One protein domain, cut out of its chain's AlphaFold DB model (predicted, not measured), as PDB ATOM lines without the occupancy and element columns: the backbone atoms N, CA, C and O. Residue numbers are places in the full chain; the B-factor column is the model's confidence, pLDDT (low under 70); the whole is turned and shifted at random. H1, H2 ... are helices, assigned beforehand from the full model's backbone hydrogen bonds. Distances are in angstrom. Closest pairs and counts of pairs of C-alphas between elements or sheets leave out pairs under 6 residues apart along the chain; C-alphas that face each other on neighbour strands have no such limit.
ATOM      1  N   TYR A 275      25.070 -29.616  21.413       64.50
ATOM      2  CA  TYR A 275      24.155 -28.918  22.343       64.50
ATOM      3  C   TYR A 275      22.666 -29.035  21.972       64.50
ATOM      4  O   TYR A 275      21.924 -28.052  22.037       64.50
ATOM      5  N   ARG A 276      22.205 -30.235  21.604       76.06
ATOM      6  CA  ARG A 276      20.808 -30.481  21.186       76.06
ATOM      7  C   ARG A 276      19.765 -30.109  22.251       76.06
ATOM      8  O   ARG A 276      18.667 -29.682  21.910       76.06
ATOM      9  N   TYR A 277      20.102 -30.194  23.540       79.62
ATOM     10  CA  TYR A 277      19.176 -29.810  24.613       79.62
ATOM     11  C   TYR A 277      18.819 -28.312  24.597       79.62
ATOM     12  O   TYR A 277      17.676 -27.956  24.853       79.62
ATOM     13  N   LYS A 278      19.752 -27.419  24.227       83.81
ATOM     14  CA  LYS A 278      19.444 -25.980  24.100       83.81
ATOM     15  C   LYS A 278      18.496 -25.718  22.941       83.81
ATOM     16  O   LYS A 278      17.632 -24.856  23.035       83.81
ATOM     17  N   PHE A 279      18.662 -26.461  21.846       86.19
ATOM     18  CA  PHE A 279      17.737 -26.390  20.723       86.19
ATOM     19  C   PHE A 279      16.312 -26.756  21.159       86.19
ATOM     20  O   PHE A 279      15.401 -25.994  20.851       86.19
ATOM     21  N   LEU A 280      16.132 -27.831  21.942       87.62
ATOM     22  CA  LEU A 280      14.824 -28.189  22.515       87.62
ATOM     23  C   LEU A 280      14.206 -27.044  23.318       87.62
ATOM     24  O   LEU A 280      13.035 -26.718  23.132       87.62
ATOM     25  N   GLU A 281      14.989 -26.422  24.202       87.56
ATOM     26  CA  GLU A 281      14.509 -25.323  25.042       87.56
ATOM     27  C   GLU A 281      14.036 -24.132  24.203       87.56
ATOM     28  O   GLU A 281      12.965 -23.586  24.465       87.56
ATOM     29  N   TYR A 282      14.782 -23.763  23.157       89.38
ATOM     30  CA  TYR A 282      14.369 -22.691  22.250       89.38
ATOM     31  C   TYR A 282      13.170 -23.075  21.381       89.38
ATOM     32  O   TYR A 282      12.267 -22.259  21.214       89.38
ATOM     33  N   LEU A 283      13.132 -24.299  20.847       90.50
ATOM     34  CA  LEU A 283      12.022 -24.788  20.027       90.50
ATOM     35  C   LEU A 283      10.709 -24.773  20.822       90.50
ATOM     36  O   LEU A 283       9.677 -24.342  20.318       90.50
ATOM     37  N   THR A 284      10.770 -25.163  22.094       89.62
ATOM     38  CA  THR A 284       9.617 -25.191  23.002       89.62
ATOM     39  C   THR A 284       9.028 -23.799  23.246       89.62
ATOM     40  O   THR A 284       7.815 -23.655  23.367       89.62
ATOM     41  N   VAL A 285       9.854 -22.746  23.267       88.69
ATOM     42  CA  VAL A 285       9.348 -21.365  23.362       88.69
ATOM     43  C   VAL A 285       8.480 -21.021  22.151       88.69
ATOM     44  O   VAL A 285       7.404 -20.451  22.326       88.69
ATOM     45  N   PHE A 286       8.905 -21.402  20.942       89.50
ATOM     46  CA  PHE A 286       8.104 -21.198  19.732       89.50
ATOM     47  C   PHE A 286       6.815 -22.021  19.747       89.50
ATOM     48  O   PHE A 286       5.787 -21.510  19.316       89.50
ATOM     49  N   TYR A 287       6.845 -23.244  20.287       90.44
ATOM     50  CA  TYR A 287       5.633 -24.044  20.474       90.44
ATOM     51  C   TYR A 287       4.619 -23.319  21.359       90.44
ATOM     52  O   TYR A 287       3.493 -23.088  20.932       90.44
ATOM     53  N   TYR A 288       5.028 -22.881  22.555       88.44
ATOM     54  CA  TYR A 288       4.128 -22.177  23.472       88.44
ATOM     55  C   TYR A 288       3.558 -20.895  22.865       88.44
ATOM     56  O   TYR A 288       2.389 -20.592  23.074       88.44
ATOM     57  N   GLN A 289       4.353 -20.161  22.088       86.62
ATOM     58  CA  GLN A 289       3.890 -18.967  21.373       86.62
ATOM     59  C   GLN A 289       2.943 -19.280  20.207       86.62
ATOM     60  O   GLN A 289       2.125 -18.438  19.842       86.62
ATOM     61  N   ALA A 290       3.082 -20.452  19.590       87.62
ATOM     62  CA  ALA A 290       2.249 -20.902  18.484       87.62
ATOM     63  C   ALA A 290       0.868 -21.376  18.956       87.62
ATOM     64  O   ALA A 290      -0.133 -21.042  18.328       87.62
ATOM     65  N   VAL A 291       0.817 -22.117  20.065       88.31
ATOM     66  CA  VAL A 291      -0.429 -22.690  20.599       88.31
ATOM     67  C   VAL A 291      -1.172 -21.766  21.553       88.31
ATOM     68  O   VAL A 291      -2.360 -21.965  21.767       88.31
ATOM     69  N   ALA A 292      -0.505 -20.756  22.126       86.56
ATOM     70  CA  ALA A 292      -1.151 -19.818  23.037       86.56
ATOM     71  C   ALA A 292      -2.358 -19.159  22.363       86.56
ATOM     72  O   ALA A 292      -2.205 -18.432  21.381       86.56
ATOM     73  N   ILE A 293      -3.541 -19.425  22.915       84.50
ATOM     74  CA  ILE A 293      -4.811 -18.900  22.431       84.50
ATOM     75  C   ILE A 293      -5.688 -18.464  23.603       84.50
ATOM     76  O   ILE A 293      -5.715 -19.084  24.667       84.50
ATOM     77  N   THR A 294      -6.382 -17.345  23.432       81.69
ATOM     78  CA  THR A 294      -7.341 -16.830  24.412       81.69
ATOM     79  C   THR A 294      -8.744 -17.363  24.138       81.69
ATOM     80  O   THR A 294      -9.104 -17.671  23.006       81.69
ATOM     81  N   TYR A 295      -9.582 -17.422  25.176       76.25
ATOM     82  CA  TYR A 295     -10.964 -17.900  25.054       76.25
ATOM     83  C   TYR A 295     -11.786 -17.126  24.005       76.25
ATOM     84  O   TYR A 295     -12.625 -17.707  23.320       76.25
ATOM     85  N   GLU A 296     -11.531 -15.825  23.855       76.25
ATOM     86  CA  GLU A 296     -12.206 -14.962  22.879       76.25
ATOM     87  C   GLU A 296     -11.813 -15.317  21.435       76.25
ATOM     88  O   GLU A 296     -12.675 -15.392  20.559       76.25
ATOM     89  N   GLU A 297     -10.533 -15.610  21.190       78.31
ATOM     90  CA  GLU A 297     -10.029 -16.019  19.872       78.31
ATOM     91  C   GLU A 297     -10.589 -17.381  19.449       78.31
ATOM     92  O   GLU A 297     -10.974 -17.550  18.289       78.31
ATOM     93  N   VAL A 298     -10.725 -18.322  20.394       79.06
ATOM     94  CA  VAL A 298     -11.300 -19.655  20.143       79.06
ATOM     95  C   VAL A 298     -12.697 -19.573  19.533       79.06
ATOM     96  O   VAL A 298     -13.015 -20.346  18.634       79.06
ATOM     97  N   GLN A 299     -13.534 -18.635  19.984       78.38
ATOM     98  CA  GLN A 299     -14.908 -18.505  19.484       78.38
ATOM     99  C   GLN A 299     -14.980 -18.087  18.010       78.38
ATOM    100  O   GLN A 299     -16.010 -18.279  17.366       78.38
ATOM    101  N   SER A 300     -13.905 -17.498  17.483       77.25
ATOM    102  CA  SER A 300     -13.832 -16.992  16.110       77.25
ATOM    103  C   SER A 300     -13.211 -17.977  15.115       77.25
ATOM    104  O   SER A 300     -13.243 -17.728  13.909       77.25
ATOM    105  N   LEU A 301     -12.648 -19.081  15.608       80.81
ATOM    106  CA  LEU A 301     -11.886 -20.045  14.823       80.81
ATOM    107  C   LEU A 301     -12.590 -21.403  14.767       80.81
ATOM    108  O   LEU A 301     -13.447 -21.730  15.589       80.81
ATOM    109  N   ASP A 302     -12.199 -22.211  13.785       83.94
ATOM    110  CA  ASP A 302     -12.626 -23.604  13.698       83.94
ATOM    111  C   ASP A 302     -11.935 -24.424  14.796       83.94
ATOM    112  O   ASP A 302     -10.772 -24.820  14.682       83.94
ATOM    113  N   ARG A 303     -12.661 -24.630  15.896       85.19
ATOM    114  CA  ARG A 303     -12.169 -25.328  17.082       85.19
ATOM    115  C   ARG A 303     -11.770 -26.772  16.797       85.19
ATOM    116  O   ARG A 303     -10.768 -27.218  17.348       85.19
ATOM    117  N   GLU A 304     -12.543 -27.496  15.992       85.56
ATOM    118  CA  GLU A 304     -12.270 -28.911  15.708       85.56
ATOM    119  C   GLU A 304     -10.960 -29.041  14.942       85.56
ATOM    120  O   GLU A 304     -10.075 -29.797  15.342       85.56
ATOM    121  N   LYS A 305     -10.781 -28.197  13.925       85.06
ATOM    122  CA  LYS A 305      -9.547 -28.163  13.148       85.06
ATOM    123  C   LYS A 305      -8.328 -27.757  13.979       85.06
ATOM    124  O   LYS A 305      -7.240 -28.297  13.791       85.06
ATOM    125  N   LEU A 306      -8.479 -26.792  14.888       87.25
ATOM    126  CA  LEU A 306      -7.394 -26.385  15.787       87.25
ATOM    127  C   LEU A 306      -6.936 -27.536  16.684       87.25
ATOM    128  O   LEU A 306      -5.733 -27.752  16.813       87.25
ATOM    129  N   ILE A 307      -7.890 -28.273  17.261       90.12
ATOM    130  CA  ILE A 307      -7.609 -29.461  18.071       90.12
ATOM    131  C   ILE A 307      -6.867 -30.492  17.219       90.12
ATOM    132  O   ILE A 307      -5.796 -30.929  17.617       90.12
ATOM    133  N   GLU A 308      -7.364 -30.814  16.024       89.50
ATOM    134  CA  GLU A 308      -6.738 -31.794  15.124       89.50
ATOM    135  C   GLU A 308      -5.270 -31.448  14.802       89.50
ATOM    136  O   GLU A 308      -4.371 -32.283  14.936       89.50
ATOM    137  N   VAL A 309      -5.001 -30.185  14.447       90.25
ATOM    138  CA  VAL A 309      -3.644 -29.688  14.162       90.25
ATOM    139  C   VAL A 309      -2.748 -29.784  15.397       90.25
ATOM    140  O   VAL A 309      -1.558 -30.099  15.289       90.25
ATOM    141  N   GLU A 310      -3.296 -29.523  16.579       93.25
ATOM    142  CA  GLU A 310      -2.561 -29.576  17.835       93.25
ATOM    143  C   GLU A 310      -2.236 -30.982  18.297       93.25
ATOM    144  O   GLU A 310      -1.094 -31.236  18.677       93.25
ATOM    145  N   GLU A 311      -3.180 -31.912  18.182       93.31
ATOM    146  CA  GLU A 311      -2.936 -33.323  18.466       93.31
ATOM    147  C   GLU A 311      -1.824 -33.875  17.577       93.31
ATOM    148  O   GLU A 311      -0.904 -34.540  18.062       93.31
ATOM    149  N   TYR A 312      -1.862 -33.550  16.282       91.56
ATOM    150  CA  TYR A 312      -0.807 -33.919  15.345       91.56
ATOM    151  C   TYR A 312       0.541 -33.299  15.740       91.56
ATOM    152  O   TYR A 312       1.540 -34.003  15.881       91.56
ATOM    153  N   THR A 313       0.574 -31.989  16.002       93.12
ATOM    154  CA  THR A 313       1.807 -31.271  16.373       93.12
ATOM    155  C   THR A 313       2.428 -31.817  17.660       93.12
ATOM    156  O   THR A 313       3.646 -31.975  17.747       93.12
ATOM    157  N   PHE A 314       1.604 -32.119  18.663       94.00
ATOM    158  CA  PHE A 314       2.056 -32.674  19.933       94.00
ATOM    159  C   PHE A 314       2.607 -34.096  19.775       94.00
ATOM    160  O   PHE A 314       3.658 -34.420  20.327       94.00
ATOM    161  N   ASN A 315       1.961 -34.928  18.955       91.81
ATOM    162  CA  ASN A 315       2.461 -36.256  18.602       91.81
ATOM    163  C   ASN A 315       3.826 -36.204  17.904       91.81
ATOM    164  O   ASN A 315       4.720 -36.980  18.247       91.81
ATOM    165  N   GLU A 316       4.012 -35.261  16.978       89.19
ATOM    166  CA  GLU A 316       5.308 -35.027  16.339       89.19
ATOM    167  C   GLU A 316       6.363 -34.565  17.359       89.19
ATOM    168  O   GLU A 316       7.512 -34.998  17.299       89.19
ATOM    169  N   LEU A 317       6.007 -33.748  18.355       91.56
ATOM    170  CA  LEU A 317       6.933 -33.389  19.438       91.56
ATOM    171  C   LEU A 317       7.336 -34.599  20.291       91.56
ATOM    172  O   LEU A 317       8.519 -34.749  20.601       91.56
ATOM    173  N   ILE A 318       6.392 -35.480  20.637       91.31
ATOM    174  CA  ILE A 318       6.679 -36.713  21.386       91.31
ATOM    175  C   ILE A 318       7.660 -37.596  20.606       91.31
ATOM    176  O   ILE A 318       8.668 -38.048  21.164       91.31
ATOM    177  N   ASP A 319       7.398 -37.807  19.315       87.19
ATOM    178  CA  ASP A 319       8.301 -38.554  18.440       87.19
ATOM    179  C   ASP A 319       9.674 -37.848  18.378       87.19
ATOM    180  O   ASP A 319      10.713 -38.478  18.599       87.19
ATOM    181  N   PHE A 320       9.715 -36.520  18.257       85.81
ATOM    182  CA  PHE A 320      10.975 -35.776  18.261       85.81
ATOM    183  C   PHE A 320      11.755 -35.916  19.573       85.81
ATOM    184  O   PHE A 320      12.983 -36.000  19.550       85.81
ATOM    185  N   PHE A 321      11.082 -35.983  20.719       87.62
ATOM    186  CA  PHE A 321      11.717 -36.074  22.035       87.62
ATOM    187  C   PHE A 321      12.198 -37.480  22.385       87.62
ATOM    188  O   PHE A 321      13.254 -37.627  23.009       87.62
ATOM    189  N   TYR A 322      11.506 -38.527  21.927       84.44
ATOM    190  CA  TYR A 322      11.756 -39.893  22.412       84.44
ATOM    191  C   TYR A 322      11.961 -40.962  21.336       84.44
ATOM    192  O   TYR A 322      12.361 -42.073  21.678       84.44
ATOM    193  N   HIS A 323      11.753 -40.659  20.054       76.69
ATOM    194  CA  HIS A 323      12.059 -41.605  18.982       76.69
ATOM    195  C   HIS A 323      13.574 -41.690  18.723       76.69
ATOM    196  O   HIS A 323      14.201 -40.704  18.330       76.69
ATOM    197  N   ASP A 324      14.154 -42.867  18.970       61.50
ATOM    198  CA  ASP A 324      15.606 -43.104  19.065       61.50
ATOM    199  C   ASP A 324      16.222 -43.739  17.799       61.50
ATOM    200  O   ASP A 324      17.432 -43.921  17.717       61.50
ATOM    201  N   GLU A 325      15.428 -44.061  16.768       54.38
ATOM    202  CA  GLU A 325      15.919 -44.873  15.634       54.38
ATOM    203  C   GLU A 325      17.049 -44.214  14.822       54.38
ATOM    204  O   GLU A 325      17.789 -44.902  14.111       54.38
ATOM    205  N   HIS A 326      17.221 -42.893  14.917       48.66
ATOM    206  CA  HIS A 326      18.123 -42.139  14.038       48.66
ATOM    207  C   HIS A 326      19.084 -41.179  14.754       48.66
ATOM    208  O   HIS A 326      19.886 -40.518  14.092       48.66
ATOM    209  N   ASN A 327      19.049 -41.077  16.088       58.50
ATOM    210  CA  ASN A 327      19.715 -39.985  16.796       58.50
ATOM    211  C   ASN A 327      20.341 -40.412  18.122       58.50
ATOM    212  O   ASN A 327      19.631 -40.573  19.101       58.50
ATOM    213  N   GLN A 328      21.678 -40.438  18.205       62.41
ATOM    214  CA  GLN A 328      22.364 -40.511  19.499       62.41
ATOM    215  C   GLN A 328      21.996 -39.278  20.340       62.41
ATOM    216  O   GLN A 328      22.456 -38.164  20.075       62.41
ATOM    217  N   ARG A 329      21.116 -39.467  21.324       74.19
ATOM    218  CA  ARG A 329      20.686 -38.437  22.274       74.19
ATOM    219  C   ARG A 329      21.434 -38.622  23.580       74.19
ATOM    220  O   ARG A 329      21.497 -39.720  24.127       74.19
ATOM    221  N   ASP A 330      22.029 -37.541  24.069       77.31
ATOM    222  CA  ASP A 330      22.719 -37.561  25.350       77.31
ATOM    223  C   ASP A 330      21.726 -37.486  26.525       77.31
ATOM    224  O   ASP A 330      20.537 -37.185  26.380       77.31
ATOM    225  N   SER A 331      22.217 -37.768  27.729       83.56
ATOM    226  CA  SER A 331      21.397 -37.704  28.942       83.56
ATOM    227  C   SER A 331      20.868 -36.292  29.232       83.56
ATOM    228  O   SER A 331      19.803 -36.148  29.832       83.56
ATOM    229  N   ALA A 332      21.581 -35.247  28.797       85.50
ATOM    230  CA  ALA A 332      21.164 -33.857  28.961       85.50
ATOM    231  C   ALA A 332      19.937 -33.519  28.098       85.50
ATOM    232  O   ALA A 332      19.037 -32.809  28.559       85.50
ATOM    233  N   PHE A 333      19.874 -34.057  26.879       86.88
ATOM    234  CA  PHE A 333      18.726 -33.966  25.986       86.88
ATOM    235  C   PHE A 333      17.501 -34.611  26.622       86.88
ATOM    236  O   PHE A 333      16.495 -33.929  26.791       86.88
ATOM    237  N   PHE A 334      17.600 -35.873  27.055       86.94
ATOM    238  CA  PHE A 334      16.469 -36.569  27.676       86.94
ATOM    239  C   PHE A 334      15.996 -35.883  28.956       86.94
ATOM    240  O   PHE A 334      14.804 -35.684  29.136       86.94
ATOM    241  N   LYS A 335      16.917 -35.407  29.804       89.25
ATOM    242  CA  LYS A 335      16.544 -34.629  30.994       89.25
ATOM    243  C   LYS A 335      15.759 -33.361  30.638       89.25
ATOM    244  O   LYS A 335      14.850 -32.972  31.370       89.25
ATOM    245  N   SER A 336      16.123 -32.701  29.540       90.56
ATOM    246  CA  SER A 336      15.431 -31.496  29.075       90.56
ATOM    247  C   SER A 336      14.076 -31.835  28.459       90.56
ATOM    248  O   SER A 336      13.105 -31.160  28.777       90.56
ATOM    249  N   ALA A 337      13.997 -32.897  27.656       90.94
ATOM    250  CA  ALA A 337      12.744 -33.418  27.114       90.94
ATOM    251  C   ALA A 337      11.758 -33.794  28.232       90.94
ATOM    252  O   ALA A 337      10.631 -33.312  28.225       90.94
ATOM    253  N   ASP A 338      12.205 -34.537  29.249       91.19
ATOM    254  CA  ASP A 338      11.381 -34.946  30.395       91.19
ATOM    255  C   ASP A 338      10.846 -33.737  31.168       91.19
ATOM    256  O   ASP A 338       9.666 -33.680  31.516       91.19
ATOM    257  N   ARG A 339      11.707 -32.738  31.410       91.81
ATOM    258  CA  ARG A 339      11.302 -31.476  32.039       91.81
ATOM    259  C   ARG A 339      10.256 -30.752  31.193       91.81
ATOM    260  O   ARG A 339       9.255 -30.292  31.731       91.81
ATOM    261  N   ILE A 340      10.495 -30.629  29.890       92.12
ATOM    262  CA  ILE A 340       9.599 -29.933  28.965       92.12
ATOM    263  C   ILE A 340       8.241 -30.637  28.902       92.12
ATOM    264  O   ILE A 340       7.226 -29.964  29.031       92.12
ATOM    265  N   MET A 341       8.205 -31.966  28.786       92.00
ATOM    266  CA  MET A 341       6.953 -32.730  28.768       92.00
ATOM    267  C   MET A 341       6.138 -32.549  30.045       92.00
ATOM    268  O   MET A 341       4.935 -32.320  29.967       92.00
ATOM    269  N   ARG A 342       6.782 -32.583  31.220       91.25
ATOM    270  CA  ARG A 342       6.109 -32.264  32.492       91.25
ATOM    271  C   ARG A 342       5.545 -30.852  32.490       91.25
ATOM    272  O   ARG A 342       4.408 -30.647  32.892       91.25
ATOM    273  N   GLU A 343       6.316 -29.877  32.012       89.50
ATOM    274  CA  GLU A 343       5.860 -28.488  31.918       89.50
ATOM    275  C   GLU A 343       4.682 -28.299  30.956       89.50
ATOM    276  O   GLU A 343       3.797 -27.497  31.257       89.50
ATOM    277  N   MET A 344       4.662 -29.032  29.841       89.81
ATOM    278  CA  MET A 344       3.566 -29.016  28.871       89.81
ATOM    279  C   MET A 344       2.288 -29.629  29.447       89.81
ATOM    280  O   MET A 344       1.218 -29.073  29.236       89.81
ATOM    281  N   ILE A 345       2.404 -30.752  30.162       89.44
ATOM    282  CA  ILE A 345       1.250 -31.535  30.618       89.44
ATOM    283  C   ILE A 345       0.695 -31.050  31.964       89.44
ATOM    284  O   ILE A 345      -0.516 -31.018  32.119       89.44
ATOM    285  N   LEU A 346       1.548 -30.704  32.939       84.12
ATOM    286  CA  LEU A 346       1.140 -30.571  34.352       84.12
ATOM    287  C   LEU A 346       1.174 -29.144  34.914       84.12
ATOM    288  O   LEU A 346       0.579 -28.869  35.951       84.12
ATOM    289  N   HIS A 347       1.952 -28.232  34.325       70.44
ATOM    290  CA  HIS A 347       2.331 -26.989  35.015       70.44
ATOM    291  C   HIS A 347       1.598 -25.729  34.534       70.44
ATOM    292  O   HIS A 347       2.105 -24.626  34.754       70.44
ATOM    293  N   ASN A 348       0.427 -25.850  33.893       67.38
ATOM    294  CA  ASN A 348      -0.422 -24.722  33.456       67.38
ATOM    295  C   ASN A 348       0.285 -23.636  32.604       67.38
ATOM    296  O   ASN A 348      -0.251 -22.550  32.374       67.38
ATOM    297  N   LYS A 349       1.515 -23.888  32.134       69.75
ATOM    298  CA  LYS A 349       2.240 -23.002  31.208       69.75
ATOM    299  C   LYS A 349       1.705 -23.128  29.791       69.75
ATOM    300  O   LYS A 349       1.810 -22.188  29.006       69.75
ATOM    301  N   TYR A 350       1.178 -24.302  29.477       78.00
ATOM    302  CA  TYR A 350       0.537 -24.593  28.220       78.00
ATOM    303  C   TYR A 350      -0.829 -23.903  28.166       78.00
ATOM    304  O   TYR A 350      -1.636 -24.009  29.084       78.00
ATOM    305  N   LYS A 351      -1.044 -23.136  27.097       82.50
ATOM    306  CA  LYS A 351      -2.263 -22.352  26.851       82.50
ATOM    307  C   LYS A 351      -2.894 -22.722  25.505       82.50
ATOM    308  O   LYS A 351      -3.409 -21.845  24.818       82.50
ATOM    309  N   GLY A 352      -2.728 -23.982  25.105       85.88
ATOM    310  CA  GLY A 352      -3.311 -24.542  23.890       85.88
ATOM    311  C   GLY A 352      -4.763 -24.972  24.080       85.88
ATOM    312  O   GLY A 352      -5.380 -24.689  25.108       85.88
ATOM    313  N   MET A 353      -5.309 -25.658  23.080       88.31
ATOM    314  CA  MET A 353      -6.696 -26.135  23.067       88.31
ATOM    315  C   MET A 353      -6.868 -27.498  23.732       88.31
ATOM    316  O   MET A 353      -7.986 -27.842  24.131       88.31
ATOM    317  N   LEU A 354      -5.796 -28.285  23.824       90.06
ATOM    318  CA  LEU A 354      -5.839 -29.598  24.455       90.06
ATOM    319  C   LEU A 354      -5.891 -29.455  25.977       90.06
ATOM    320  O   LEU A 354      -5.248 -28.594  26.569       90.06
ATOM    321  N   SER A 355      -6.665 -30.315  26.626       87.56
ATOM    322  CA  SER A 355      -6.645 -30.406  28.081       87.56
ATOM    323  C   SER A 355      -5.460 -31.254  28.552       87.56
ATOM    324  O   SER A 355      -4.902 -32.040  27.777       87.56
ATOM    325  N   GLU A 356      -5.089 -31.135  29.828       87.38
ATOM    326  CA  GLU A 356      -4.035 -31.961  30.438       87.38
ATOM    327  C   GLU A 356      -4.315 -33.458  30.225       87.38
ATOM    328  O   GLU A 356      -3.415 -34.232  29.894       87.38
ATOM    329  N   GLU A 357      -5.589 -33.860  30.312       86.56
ATOM    330  CA  GLU A 357      -6.002 -35.251  30.127       86.56
ATOM    331  C   GLU A 357      -5.815 -35.713  28.685       86.56
ATOM    332  O   GLU A 357      -5.377 -36.841  28.445       86.56
ATOM    333  N   ARG A 358      -6.099 -34.840  27.708       88.50
ATOM    334  CA  ARG A 358      -5.889 -35.162  26.294       88.50
ATOM    335  C   ARG A 358      -4.403 -35.280  25.967       88.50
ATOM    336  O   ARG A 358      -4.026 -36.203  25.251       88.50
ATOM    337  N   LEU A 359      -3.557 -34.416  26.529       91.31
ATOM    338  CA  LEU A 359      -2.104 -34.512  26.364       91.31
ATOM    339  C   LEU A 359      -1.540 -35.805  26.974       91.31
ATOM    340  O   LEU A 359      -0.762 -36.503  26.323       91.31
ATOM    341  N   LEU A 360      -1.956 -36.159  28.196       90.38
ATOM    342  CA  LEU A 360      -1.590 -37.430  28.837       90.38
ATOM    343  C   LEU A 360      -1.987 -38.626  27.977       90.38
ATOM    344  O   LEU A 360      -1.213 -39.570  27.816       90.38
ATOM    345  N   PHE A 361      -3.189 -38.573  27.411       86.38
ATOM    346  CA  PHE A 361      -3.716 -39.630  26.572       86.38
ATOM    347  C   PHE A 361      -2.909 -39.812  25.278       86.38
ATOM    348  O   PHE A 361      -2.503 -40.931  24.970       86.38
ATOM    349  N   LEU A 362      -2.592 -38.725  24.568       90.69
ATOM    350  CA  LEU A 362      -1.736 -38.786  23.376       90.69
ATOM    351  C   LEU A 362      -0.345 -39.346  23.708       90.69
ATOM    352  O   LEU A 362       0.208 -40.152  22.956       90.69
ATOM    353  N   PHE A 363       0.211 -38.971  24.866       91.31
ATOM    354  CA  PHE A 363       1.510 -39.481  25.294       91.31
ATOM    355  C   PHE A 363       1.476 -40.984  25.606       91.31
ATOM    356  O   PHE A 363       2.384 -41.720  25.209       91.31
ATOM    357  N   LEU A 364       0.406 -41.456  26.249       87.81
ATOM    358  CA  LEU A 364       0.167 -42.879  26.480       87.81
ATOM    359  C   LEU A 364       0.119 -43.650  25.156       87.81
ATOM    360  O   LEU A 364       0.814 -44.654  25.014       87.81
ATOM    361  N   GLU A 365      -0.657 -43.179  24.183       84.31
ATOM    362  CA  GLU A 365      -0.799 -43.843  22.884       84.31
ATOM    363  C   GLU A 365       0.540 -43.972  22.161       84.31
ATOM    364  O   GLU A 365       0.926 -45.079  21.782       84.31
ATOM    365  N   LYS A 366       1.317 -42.888  22.085       86.75
ATOM    366  CA  LYS A 366       2.662 -42.930  21.495       86.75
ATOM    367  C   LYS A 366       3.611 -43.870  22.240       86.75
ATOM    368  O   LYS A 366       4.393 -44.581  21.604       86.75
ATOM    369  N   SER A 367       3.519 -43.934  23.571       84.56
ATOM    370  CA  SER A 367       4.342 -44.843  24.385       84.56
ATOM    371  C   SER A 367       4.054 -46.323  24.126       84.56
ATOM    372  O   SER A 367       4.955 -47.160  24.256       84.56
ATOM    373  N   LEU A 368       2.823 -46.640  23.719       80.44
ATOM    374  CA  LEU A 368       2.411 -47.980  23.316       80.44
ATOM    375  C   LEU A 368       2.782 -48.289  21.870       80.44
ATOM    376  O   LEU A 368       3.276 -49.379  21.593       80.44
ATOM    377  N   GLU A 369       2.581 -47.340  20.953       80.62
ATOM    378  CA  GLU A 369       2.927 -47.497  19.536       80.62
ATOM    379  C   GLU A 369       4.418 -47.775  19.328       80.62
ATOM    380  O   GLU A 369       4.782 -48.622  18.512       80.62
ATOM    381  N   ARG A 370       5.284 -47.073  20.068       75.38
ATOM    382  CA  ARG A 370       6.743 -47.130  19.888       75.38
ATOM    383  C   ARG A 370       7.453 -48.165  20.763       75.38
ATOM    384  O   ARG A 370       8.651 -48.355  20.585       75.38
ATOM    385  N   ASP A 371       6.754 -48.765  21.727       70.62
ATOM    386  CA  ASP A 371       7.297 -49.678  22.752       70.62
ATOM    387  C   ASP A 371       8.647 -49.227  23.361       70.62
ATOM    388  O   ASP A 371       9.569 -50.009  23.592       70.62
ATOM    389  N   SER A 372       8.789 -47.919  23.608       76.44
ATOM    390  CA  SER A 372      10.008 -47.337  24.176       76.44
ATOM    391  C   SER A 372       9.959 -47.390  25.700       76.44
ATOM    392  O   SER A 372       9.157 -46.695  26.328       76.44
ATOM    393  N   SER A 373      10.857 -48.168  26.313       79.00
ATOM    394  CA  SER A 373      10.957 -48.285  27.777       79.00
ATOM    395  C   SER A 373      11.183 -46.932  28.455       79.00
ATOM    396  O   SER A 373      10.606 -46.664  29.508       79.00
ATOM    397  N   LYS A 374      11.964 -46.046  27.821       81.69
ATOM    398  CA  LYS A 374      12.204 -44.697  28.330       81.69
ATOM    399  C   LYS A 374      10.946 -43.835  28.267       81.69
ATOM    400  O   LYS A 374      10.633 -43.151  29.234       81.69
ATOM    401  N   MET A 375      10.211 -43.892  27.158       85.56
ATOM    402  CA  MET A 375       8.957 -43.151  27.009       85.56
ATOM    403  C   MET A 375       7.908 -43.629  28.027       85.56
ATOM    404  O   MET A 375       7.243 -42.808  28.653       85.56
ATOM    405  N   GLN A 376       7.818 -44.944  28.254       84.00
ATOM    406  CA  GLN A 376       6.925 -45.552  29.250       84.00
ATOM    407  C   GLN A 376       7.291 -45.154  30.691       84.00
ATOM    408  O   GLN A 376       6.398 -44.854  31.485       84.00
ATOM    409  N   GLU A 377       8.585 -45.118  31.036       85.81
ATOM    410  CA  GLU A 377       9.071 -44.642  32.342       85.81
ATOM    411  C   GLU A 377       8.641 -43.189  32.588       85.81
ATOM    412  O   GLU A 377       8.075 -42.866  33.634       85.81
ATOM    413  N   VAL A 378       8.871 -42.321  31.600       88.38
ATOM    414  CA  VAL A 378       8.526 -40.901  31.701       88.38
ATOM    415  C   VAL A 378       7.016 -40.728  31.804       88.38
ATOM    416  O   VAL A 378       6.564 -40.062  32.730       88.38
ATOM    417  N   PHE A 379       6.235 -41.372  30.932       90.31
ATOM    418  CA  PHE A 379       4.772 -41.344  30.995       90.31
ATOM    419  C   PHE A 379       4.254 -41.755  32.377       90.31
ATOM    420  O   PHE A 379       3.472 -41.021  32.977       90.31
ATOM    421  N   THR A 380       4.733 -42.882  32.912       85.94
ATOM    422  CA  THR A 380       4.307 -43.384  34.230       85.94
ATOM    423  C   THR A 380       4.587 -42.358  35.321       85.94
ATOM    424  O   THR A 380       3.731 -42.095  36.158       85.94
ATOM    425  N   SER A 381       5.755 -41.721  35.277       89.19
ATOM    426  CA  SER A 381       6.127 -40.724  36.273       89.19
ATOM    427  C   SER A 381       5.365 -39.396  36.134       89.19
ATOM    428  O   SER A 381       5.171 -38.712  37.136       89.19
ATOM    429  N   ILE A 382       4.932 -39.006  34.930       90.56
ATOM    430  CA  ILE A 382       4.031 -37.853  34.738       90.56
ATOM    431  C   ILE A 382       2.623 -38.204  35.234       90.56
ATOM    432  O   ILE A 382       1.997 -37.391  35.904       90.56
ATOM    433  N   LEU A 383       2.144 -39.420  34.956       88.62
ATOM    434  CA  LEU A 383       0.853 -39.905  35.439       88.62
ATOM    435  C   LEU A 383       0.815 -39.941  36.974       88.62
ATOM    436  O   LEU A 383      -0.136 -39.460  37.573       88.62
ATOM    437  N   GLU A 384       1.864 -40.444  37.625       86.62
ATOM    438  CA  GLU A 384       2.001 -40.402  39.087       86.62
ATOM    439  C   GLU A 384       1.902 -38.992  39.648       86.62
ATOM    440  O   GLU A 384       1.154 -38.755  40.596       86.62
ATOM    441  N   GLU A 385       2.606 -38.049  39.033       88.38
ATOM    442  CA  GLU A 385       2.558 -36.654  39.443       88.38
ATOM    443  C   GLU A 385       1.165 -36.044  39.226       88.38
ATOM    444  O   GLU A 385       0.663 -35.367  40.120       88.38
ATOM    445  N   TYR A 386       0.499 -36.345  38.108       86.19
ATOM    446  CA  TYR A 386      -0.877 -35.918  37.841       86.19
ATOM    447  C   TYR A 386      -1.851 -36.408  38.924       86.19
ATOM    448  O   TYR A 386      -2.605 -35.618  39.482       86.19
ATOM    449  N   HIS A 387      -1.778 -37.693  39.290       83.56
ATOM    450  CA  HIS A 387      -2.617 -38.295  40.338       83.56
ATOM    451  C   HIS A 387      -2.374 -37.700  41.733       83.56
ATOM    452  O   HIS A 387      -3.278 -37.707  42.558       83.56
ATOM    453  N   ILE A 388      -1.168 -37.199  42.020       84.88
ATOM    454  CA  ILE A 388      -0.857 -36.547  43.306       84.88
ATOM    455  C   ILE A 388      -1.482 -35.148  43.395       84.88
ATOM    456  O   ILE A 388      -1.819 -34.699  44.490       84.88
ATOM    457  N   HIS A 389      -1.595 -34.446  42.265       78.94
ATOM    458  CA  HIS A 389      -2.038 -33.050  42.220       78.94
ATOM    459  C   HIS A 389      -3.539 -32.881  41.944       78.94
ATOM    460  O   HIS A 389      -4.035 -31.762  42.055       78.94
ATOM    461  N   GLN A 390      -4.243 -33.960  41.600       76.69
ATOM    462  CA  GLN A 390      -5.672 -33.977  41.287       76.69
ATOM    463  C   GLN A 390      -6.438 -34.768  42.353       76.69
ATOM    464  O   GLN A 390      -5.957 -35.797  42.834       76.69
ATOM    465  N   ASP A 391      -7.641 -34.320  42.711       72.44
ATOM    466  CA  ASP A 391      -8.505 -35.102  43.596       72.44
ATOM    467  C   ASP A 391      -8.933 -36.403  42.894       72.44
ATOM    468  O   ASP A 391      -9.292 -36.410  41.719       72.44
ATOM    469  N   GLU A 392      -8.951 -37.534  43.610       65.06
ATOM    470  CA  GLU A 392      -9.200 -38.870  43.025       65.06
ATOM    471  C   GLU A 392     -10.557 -38.980  42.290       65.06
ATOM    472  O   GLU A 392     -10.723 -39.790  41.374       65.06
ATOM    473  N   ASN A 393     -11.524 -38.136  42.667       65.12
ATOM    474  CA  ASN A 393     -12.842 -38.037  42.034       65.12
ATOM    475  C   ASN A 393     -12.859 -37.169  40.764       65.12
ATOM    476  O   ASN A 393     -13.815 -37.256  39.996       65.12
ATOM    477  N   GLU A 394     -11.841 -36.335  40.557       71.94
ATOM    478  CA  GLU A 394     -11.696 -35.450  39.395       71.94
ATOM    479  C   GLU A 394     -10.915 -36.126  38.258       71.94
ATOM    480  O   GLU A 394     -11.024 -35.718  37.105       71.94
ATOM    481  N   ILE A 395     -10.201 -37.220  38.550       75.19
ATOM    482  CA  ILE A 395      -9.434 -37.984  37.561       75.19
ATOM    483  C   ILE A 395     -10.377 -38.801  36.665       75.19
ATOM    484  O   ILE A 395     -11.071 -39.704  37.160       75.19
ATOM    485  N   PRO A 396     -10.362 -38.583  35.336       75.50
ATOM    486  CA  PRO A 396     -11.185 -39.350  34.410       75.50
ATOM    487  C   PRO A 396     -10.932 -40.858  34.484       75.50
ATOM    488  O   PRO A 396      -9.796 -41.319  34.638       75.50
ATOM    489  N   ASP A 397     -11.993 -41.654  34.322       73.94
ATOM    490  CA  ASP A 397     -11.931 -43.114  34.468       73.94
ATOM    491  C   ASP A 397     -10.900 -43.769  33.542       73.94
ATOM    492  O   ASP A 397     -10.254 -44.738  33.938       73.94
ATOM    493  N   ASN A 398     -10.698 -43.238  32.337       70.25
ATOM    494  CA  ASN A 398      -9.710 -43.725  31.370       70.25
ATOM    495  C   ASN A 398      -8.248 -43.473  31.798       70.25
ATOM    496  O   ASN A 398      -7.362 -44.194  31.339       70.25
ATOM    497  N   LEU A 399      -7.992 -42.517  32.696       74.81
ATOM    498  CA  LEU A 399      -6.663 -42.193  33.235       74.81
ATOM    499  C   LEU A 399      -6.411 -42.779  34.632       74.81
ATOM    500  O   LEU A 399      -5.308 -42.655  35.174       74.81
ATOM    501  N   LYS A 400      -7.392 -43.477  35.217       79.56
ATOM    502  CA  LYS A 400      -7.185 -44.250  36.447       79.56
ATOM    503  C   LYS A 400      -6.177 -45.372  36.203       79.56
ATOM    504  O   LYS A 400      -6.237 -46.063  35.187       79.56
ATOM    505  N   TYR A 401      -5.299 -45.628  37.175       77.25
ATOM    506  CA  TYR A 401      -4.251 -46.655  37.063       77.25
ATOM    507  C   TYR A 401      -4.754 -48.020  36.606       77.25
ATOM    508  O   TYR A 401      -4.091 -48.689  35.816       77.25
ATOM    509  N   ASN A 402      -5.910 -48.458  37.109       76.50
ATOM    510  CA  ASN A 402      -6.481 -49.749  36.734       76.50
ATOM    511  C   ASN A 402      -6.891 -49.771  35.257       76.50
ATOM    512  O   ASN A 402      -6.611 -50.754  34.574       76.50
ATOM    513  N   SER A 403      -7.470 -48.683  34.756       76.88
ATOM    514  CA  SER A 403      -7.854 -48.524  33.353       76.88
ATOM    515  C   SER A 403      -6.632 -48.442  32.444       76.88
ATOM    516  O   SER A 403      -6.569 -49.154  31.448       76.88
ATOM    517  N   VAL A 404      -5.597 -47.686  32.832       77.25
ATOM    518  CA  VAL A 404      -4.320 -47.627  32.095       77.25
ATOM    519  C   VAL A 404      -3.641 -49.003  32.060       77.25
ATOM    520  O   VAL A 404      -3.184 -49.449  31.009       77.25
ATOM    521  N   LYS A 405      -3.624 -49.741  33.179       75.56
ATOM    522  CA  LYS A 405      -3.114 -51.123  33.221       75.56
ATOM    523  C   LYS A 405      -3.902 -52.055  32.302       75.56
ATOM    524  O   LYS A 405      -3.294 -52.865  31.602       75.56
ATOM    525  N   GLN A 406      -5.231 -51.951  32.297       73.25
ATOM    526  CA  GLN A 406      -6.089 -52.710  31.382       73.25
ATOM    527  C   GLN A 406      -5.801 -52.353  29.922       73.25
ATOM    528  O   GLN A 406      -5.701 -53.254  29.094       73.25
ATOM    529  N   TYR A 407      -5.593 -51.070  29.627       69.50
ATOM    530  CA  TYR A 407      -5.262 -50.574  28.296       69.50
ATOM    531  C   TYR A 407      -3.932 -51.144  27.785       69.50
ATOM    532  O   TYR A 407      -3.890 -51.753  26.717       69.50
ATOM    533  N   ILE A 408      -2.869 -51.083  28.596       71.81
ATOM    534  CA  ILE A 408      -1.567 -51.698  28.282       71.81
ATOM    535  C   ILE A 408      -1.721 -53.209  28.042       71.81
ATOM    536  O   ILE A 408      -1.164 -53.759  27.089       71.81
ATOM    537  N   ALA A 409      -2.479 -53.901  28.901       69.81
ATOM    538  CA  ALA A 409      -2.691 -55.341  28.788       69.81
ATOM    539  C   ALA A 409      -3.488 -55.728  27.532       69.81
ATOM    540  O   ALA A 409      -3.206 -56.765  26.936       69.81
ATOM    541  N   ALA A 410      -4.467 -54.914  27.125       68.06
ATOM    542  CA  ALA A 410      -5.238 -55.112  25.902       68.06
ATOM    543  C   ALA A 410      -4.375 -54.888  24.653       68.06
ATOM    544  O   ALA A 410      -4.404 -55.717  23.746       68.06
ATOM    545  N   TYR A 411      -3.557 -53.831  24.646       66.31
ATOM    546  CA  TYR A 411      -2.676 -53.489  23.528       66.31
ATOM    547  C   TYR A 411      -1.573 -54.534  23.288       66.31
ATOM    548  O   TYR A 411      -1.232 -54.838  22.149       66.31
ATOM    549  N   ARG A 412      -1.040 -55.144  24.356       64.44
ATOM    550  CA  ARG A 412       0.003 -56.187  24.276       64.44
ATOM    551  C   ARG A 412      -0.504 -57.565  23.826       64.44
ATOM    552  O   ARG A 412       0.307 -58.480  23.680       64.44
ATOM    553  N   LYS A 413      -1.816 -57.763  23.630       61.44
ATOM    554  CA  LYS A 413      -2.335 -59.044  23.124       61.44
ATOM    555  C   LYS A 413      -1.932 -59.230  21.649       61.44
ATOM    556  O   LYS A 413      -2.064 -58.288  20.870       61.44
ATOM    557  N   PRO A 414      -1.466 -60.425  21.235       51.31
ATOM    558  CA  PRO A 414      -1.039 -60.667  19.857       51.31
ATOM    559  C   PRO A 414      -2.164 -60.393  18.849       51.31
ATOM    560  O   PRO A 414      -3.287 -60.867  19.030       51.31
ATOM    561  N   LYS A 415      -1.846 -59.704  17.742       54.75
ATOM    562  CA  LYS A 415      -2.748 -59.483  16.588       54.75
ATOM    563  C   LYS A 415      -3.105 -60.773  15.823       54.75
ATOM    564  O   LYS A 415      -3.857 -60.720  14.852       54.75
ATOM    565  N   ASP A 416      -2.614 -61.929  16.268       44.53
ATOM    566  CA  ASP A 416      -2.695 -63.223  15.577       44.53
ATOM    567  C   ASP A 416      -4.117 -63.800  15.449       44.53
ATOM    568  O   ASP A 416      -4.321 -64.784  14.743       44.53
ATOM    569  N   ALA A 417      -5.121 -63.185  16.079       45.53
ATOM    570  CA  ALA A 417      -6.520 -63.604  15.968       45.53
ATOM    571  C   ALA A 417      -7.362 -62.766  14.985       45.53
ATOM    572  O   ALA A 417      -8.557 -63.018  14.863       45.53
ATOM    573  N   GLY A 418      -6.803 -61.748  14.318       45.81
ATOM    574  CA  GLY A 418      -7.602 -60.820  13.496       45.81
ATOM    575  C   GLY A 418      -8.539 -59.907  14.305       45.81
ATOM    576  O   GLY A 418      -9.323 -59.168  13.723       45.81
ATOM    577  N   TYR A 419      -8.418 -59.929  15.638       45.94
ATOM    578  CA  TYR A 419      -9.141 -59.093  16.600       45.94
ATOM    579  C   TYR A 419      -8.154 -58.255  17.423       45.94
ATOM    580  O   TYR A 419      -8.118 -58.325  18.651       45.94
ATOM    581  N   GLY A 420      -7.296 -57.491  16.748       46.72
ATOM    582  CA  GLY A 420      -6.673 -56.346  17.407       46.72
ATOM    583  C   GLY A 420      -7.737 -55.261  17.524       46.72
ATOM    584  O   GLY A 420      -8.282 -54.871  16.496       46.72
ATOM    585  N   LEU A 421      -8.060 -54.817  18.740       46.00
ATOM    586  CA  LEU A 421      -8.908 -53.637  18.929       46.00
ATOM    587  C   LEU A 421      -8.265 -52.461  18.188       46.00
ATOM    588  O   LEU A 421      -7.064 -52.215  18.353       46.00
ATOM    589  N   THR A 422      -9.034 -51.773  17.344       50.09
ATOM    590  CA  THR A 422      -8.584 -50.493  16.795       50.09
ATOM    591  C   THR A 422      -8.596 -49.440  17.898       50.09
ATOM    592  O   THR A 422      -9.206 -49.623  18.957       50.09
ATOM    593  N   ARG A 423      -7.881 -48.338  17.662       46.50
ATOM    594  CA  ARG A 423      -7.878 -47.185  18.562       46.50
ATOM    595  C   ARG A 423      -9.323 -46.726  18.774       46.50
ATOM    596  O   ARG A 423      -9.729 -46.595  19.915       46.50
ATOM    597  N   GLU A 424     -10.143 -46.636  17.725       46.94
ATOM    598  CA  GLU A 424     -11.550 -46.233  17.843       46.94
ATOM    599  C   GLU A 424     -12.438 -47.232  18.623       46.94
ATOM    600  O   GLU A 424     -13.280 -46.810  19.421       46.94
ATOM    601  N   ASP A 425     -12.223 -48.549  18.476       50.81
ATOM    602  CA  ASP A 425     -13.062 -49.592  19.108       50.81
ATOM    603  C   ASP A 425     -13.046 -49.558  20.646       50.81
ATOM    604  O   ASP A 425     -13.996 -49.995  21.301       50.81
ATOM    605  N   LEU A 426     -11.963 -49.053  21.237       49.09
ATOM    606  CA  LEU A 426     -11.792 -48.962  22.687       49.09
ATOM    607  C   LEU A 426     -12.448 -47.718  23.300       49.09
ATOM    608  O   LEU A 426     -12.707 -47.708  24.505       49.09
ATOM    609  N   PHE A 427     -12.741 -46.690  22.496       51.22
ATOM    610  CA  PHE A 427     -13.141 -45.368  22.995       51.22
ATOM    611  C   PHE A 427     -14.579 -44.965  22.648       51.22
ATOM    612  O   PHE A 427     -15.124 -44.085  23.308       51.22
ATOM    613  N   GLU A 428     -15.255 -45.658  21.725       48.16
ATOM    614  CA  GLU A 428     -16.696 -45.455  21.478       48.16
ATOM    615  C   GLU A 428     -17.623 -46.195  22.469       48.16
ATOM    616  O   GLU A 428     -18.843 -46.223  22.301       48.16
ATOM    617  N   GLY A 429     -17.088 -46.818  23.526       41.16
ATOM    618  CA  GLY A 429     -17.907 -47.439  24.575       41.16
ATOM    619  C   GLY A 429     -18.664 -48.705  24.147       41.16
ATOM    620  O   GLY A 429     -19.561 -49.152  24.862       41.16
ATOM    621  N   LYS A 430     -18.297 -49.352  23.034       34.53
ATOM    622  CA  LYS A 430     -18.793 -50.698  22.701       34.53
ATOM    623  C   LYS A 430     -17.963 -51.768  23.405       34.53
ATOM    624  O   LYS A 430     -17.379 -52.645  22.776       34.53
ATOM    625  N   PHE A 431     -17.994 -51.766  24.736       34.75
ATOM    626  CA  PHE A 431     -17.775 -53.011  25.463       34.75
ATOM    627  C   PHE A 431     -18.972 -53.920  25.181       34.75
ATOM    628  O   PHE A 431     -19.947 -53.951  25.933       34.75
ATOM    629  N   VAL A 432     -18.914 -54.675  24.081       32.16
ATOM    630  CA  VAL A 432     -19.714 -55.891  23.978       32.16
ATOM    631  C   VAL A 432     -19.138 -56.842  25.018       32.16
ATOM    632  O   VAL A 432     -18.160 -57.548  24.795       32.16
ATOM    633  N   THR A 433     -19.732 -56.807  26.203       30.88
ATOM    634  CA  THR A 433     -19.605 -57.875  27.183       30.88
ATOM    635  C   THR A 433     -20.338 -59.079  26.605       30.88
ATOM    636  O   THR A 433     -21.541 -59.244  26.781       30.88
ATOM    637  N   THR A 434     -19.633 -59.918  25.850       32.00
ATOM    638  CA  THR A 434     -20.102 -61.289  25.636       32.00
ATOM    639  C   THR A 434     -19.957 -62.030  26.958       32.00
ATOM    640  O   THR A 434     -18.834 -62.263  27.412       32.00
ATOM    641  N   GLN A 435     -21.106 -62.302  27.586       30.98
ATOM    642  CA  GLN A 435     -21.270 -63.311  28.635       30.98
ATOM    643  C   GLN A 435     -20.861 -64.696  28.141       30.98
ATOM    644  O   GLN A 435     -21.069 -64.972  26.935       30.98
TER     645      GLN A 435
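What this domain is: This is residues 275 to 435 of the 435 residues of an uncharacterized protein of Halobacillus alkaliphilus (UniProt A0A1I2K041). Five helices, H1, H3, H4, H5 and H6, make an up-and-down bundle, each running against the one before it, with the H5 and H6 hairpin set steeply to H3. The short H2 sits past one end of the bundle; H7 lies loosely beside H5 and H6, and after H8 residues 428 to 435 stick out as a tail. The printed part has 161 residues, all helix in class, with H1 to H8 in order and no named strand; it is compact, with a radius of gyration of the C-alphas of 17.1 A and spans of 54 by 43 by 31 A.

How they stand to each other: Start at H3, residues 303 to 322: its residues 311 to 319 alone touch H5, residues 356 to 369, closest at C-alphas 315 and 362, 6.8 A, at a steep tilt of 50 degrees. The hub is H4, residues 331 to 346, which only just touches H3, with 3 pairs of C-alphas within 8 A, the closest Phe 321 and Ala 337 at 5.8 A. H4 touches H1, residues 276 to 291, the same way at a shallow 19 degrees, with C-alphas 277 and 333 closest at 4.4 A. H6, residues 373 to 389, forms a hairpin with H5, closest C-alphas 367 and 376, 5.6 A. H7, residues 401 to 411, is near H6. H2, residues 295 to 298, and H8, residues 423 to 427, touch no helix. Every O i to N i+4 pair is within hydrogen-bond range in H1, H3, H4, H5, H6 and H7; H8 has 0 of 1, with 1 of 2 O i to N i+3 pairs, and H2 is too short for an i+4 pair.

Where its parts are: Find C-alpha 276 at (20.808, -30.481, 21.186), where H1 begins its 22.6 A. H3 runs 28.5 A from C-alpha 303 at (-12.169, -25.328, 17.082), H4 22.1 A, H5 20.2 A, H6 24.7 A and H7 15.2 A. H8 ends at C-alpha 427, (-13.141, -45.368, 22.995).

The domain as a whole: The C-alphas of Tyr 275 and Gln 435 are farthest apart, 57.3 A. The printed part has no cut; the links H6 to H7 and H7 to H8 are long. Look for pLDDT under 70 in 38 residues, among them 409 to 435.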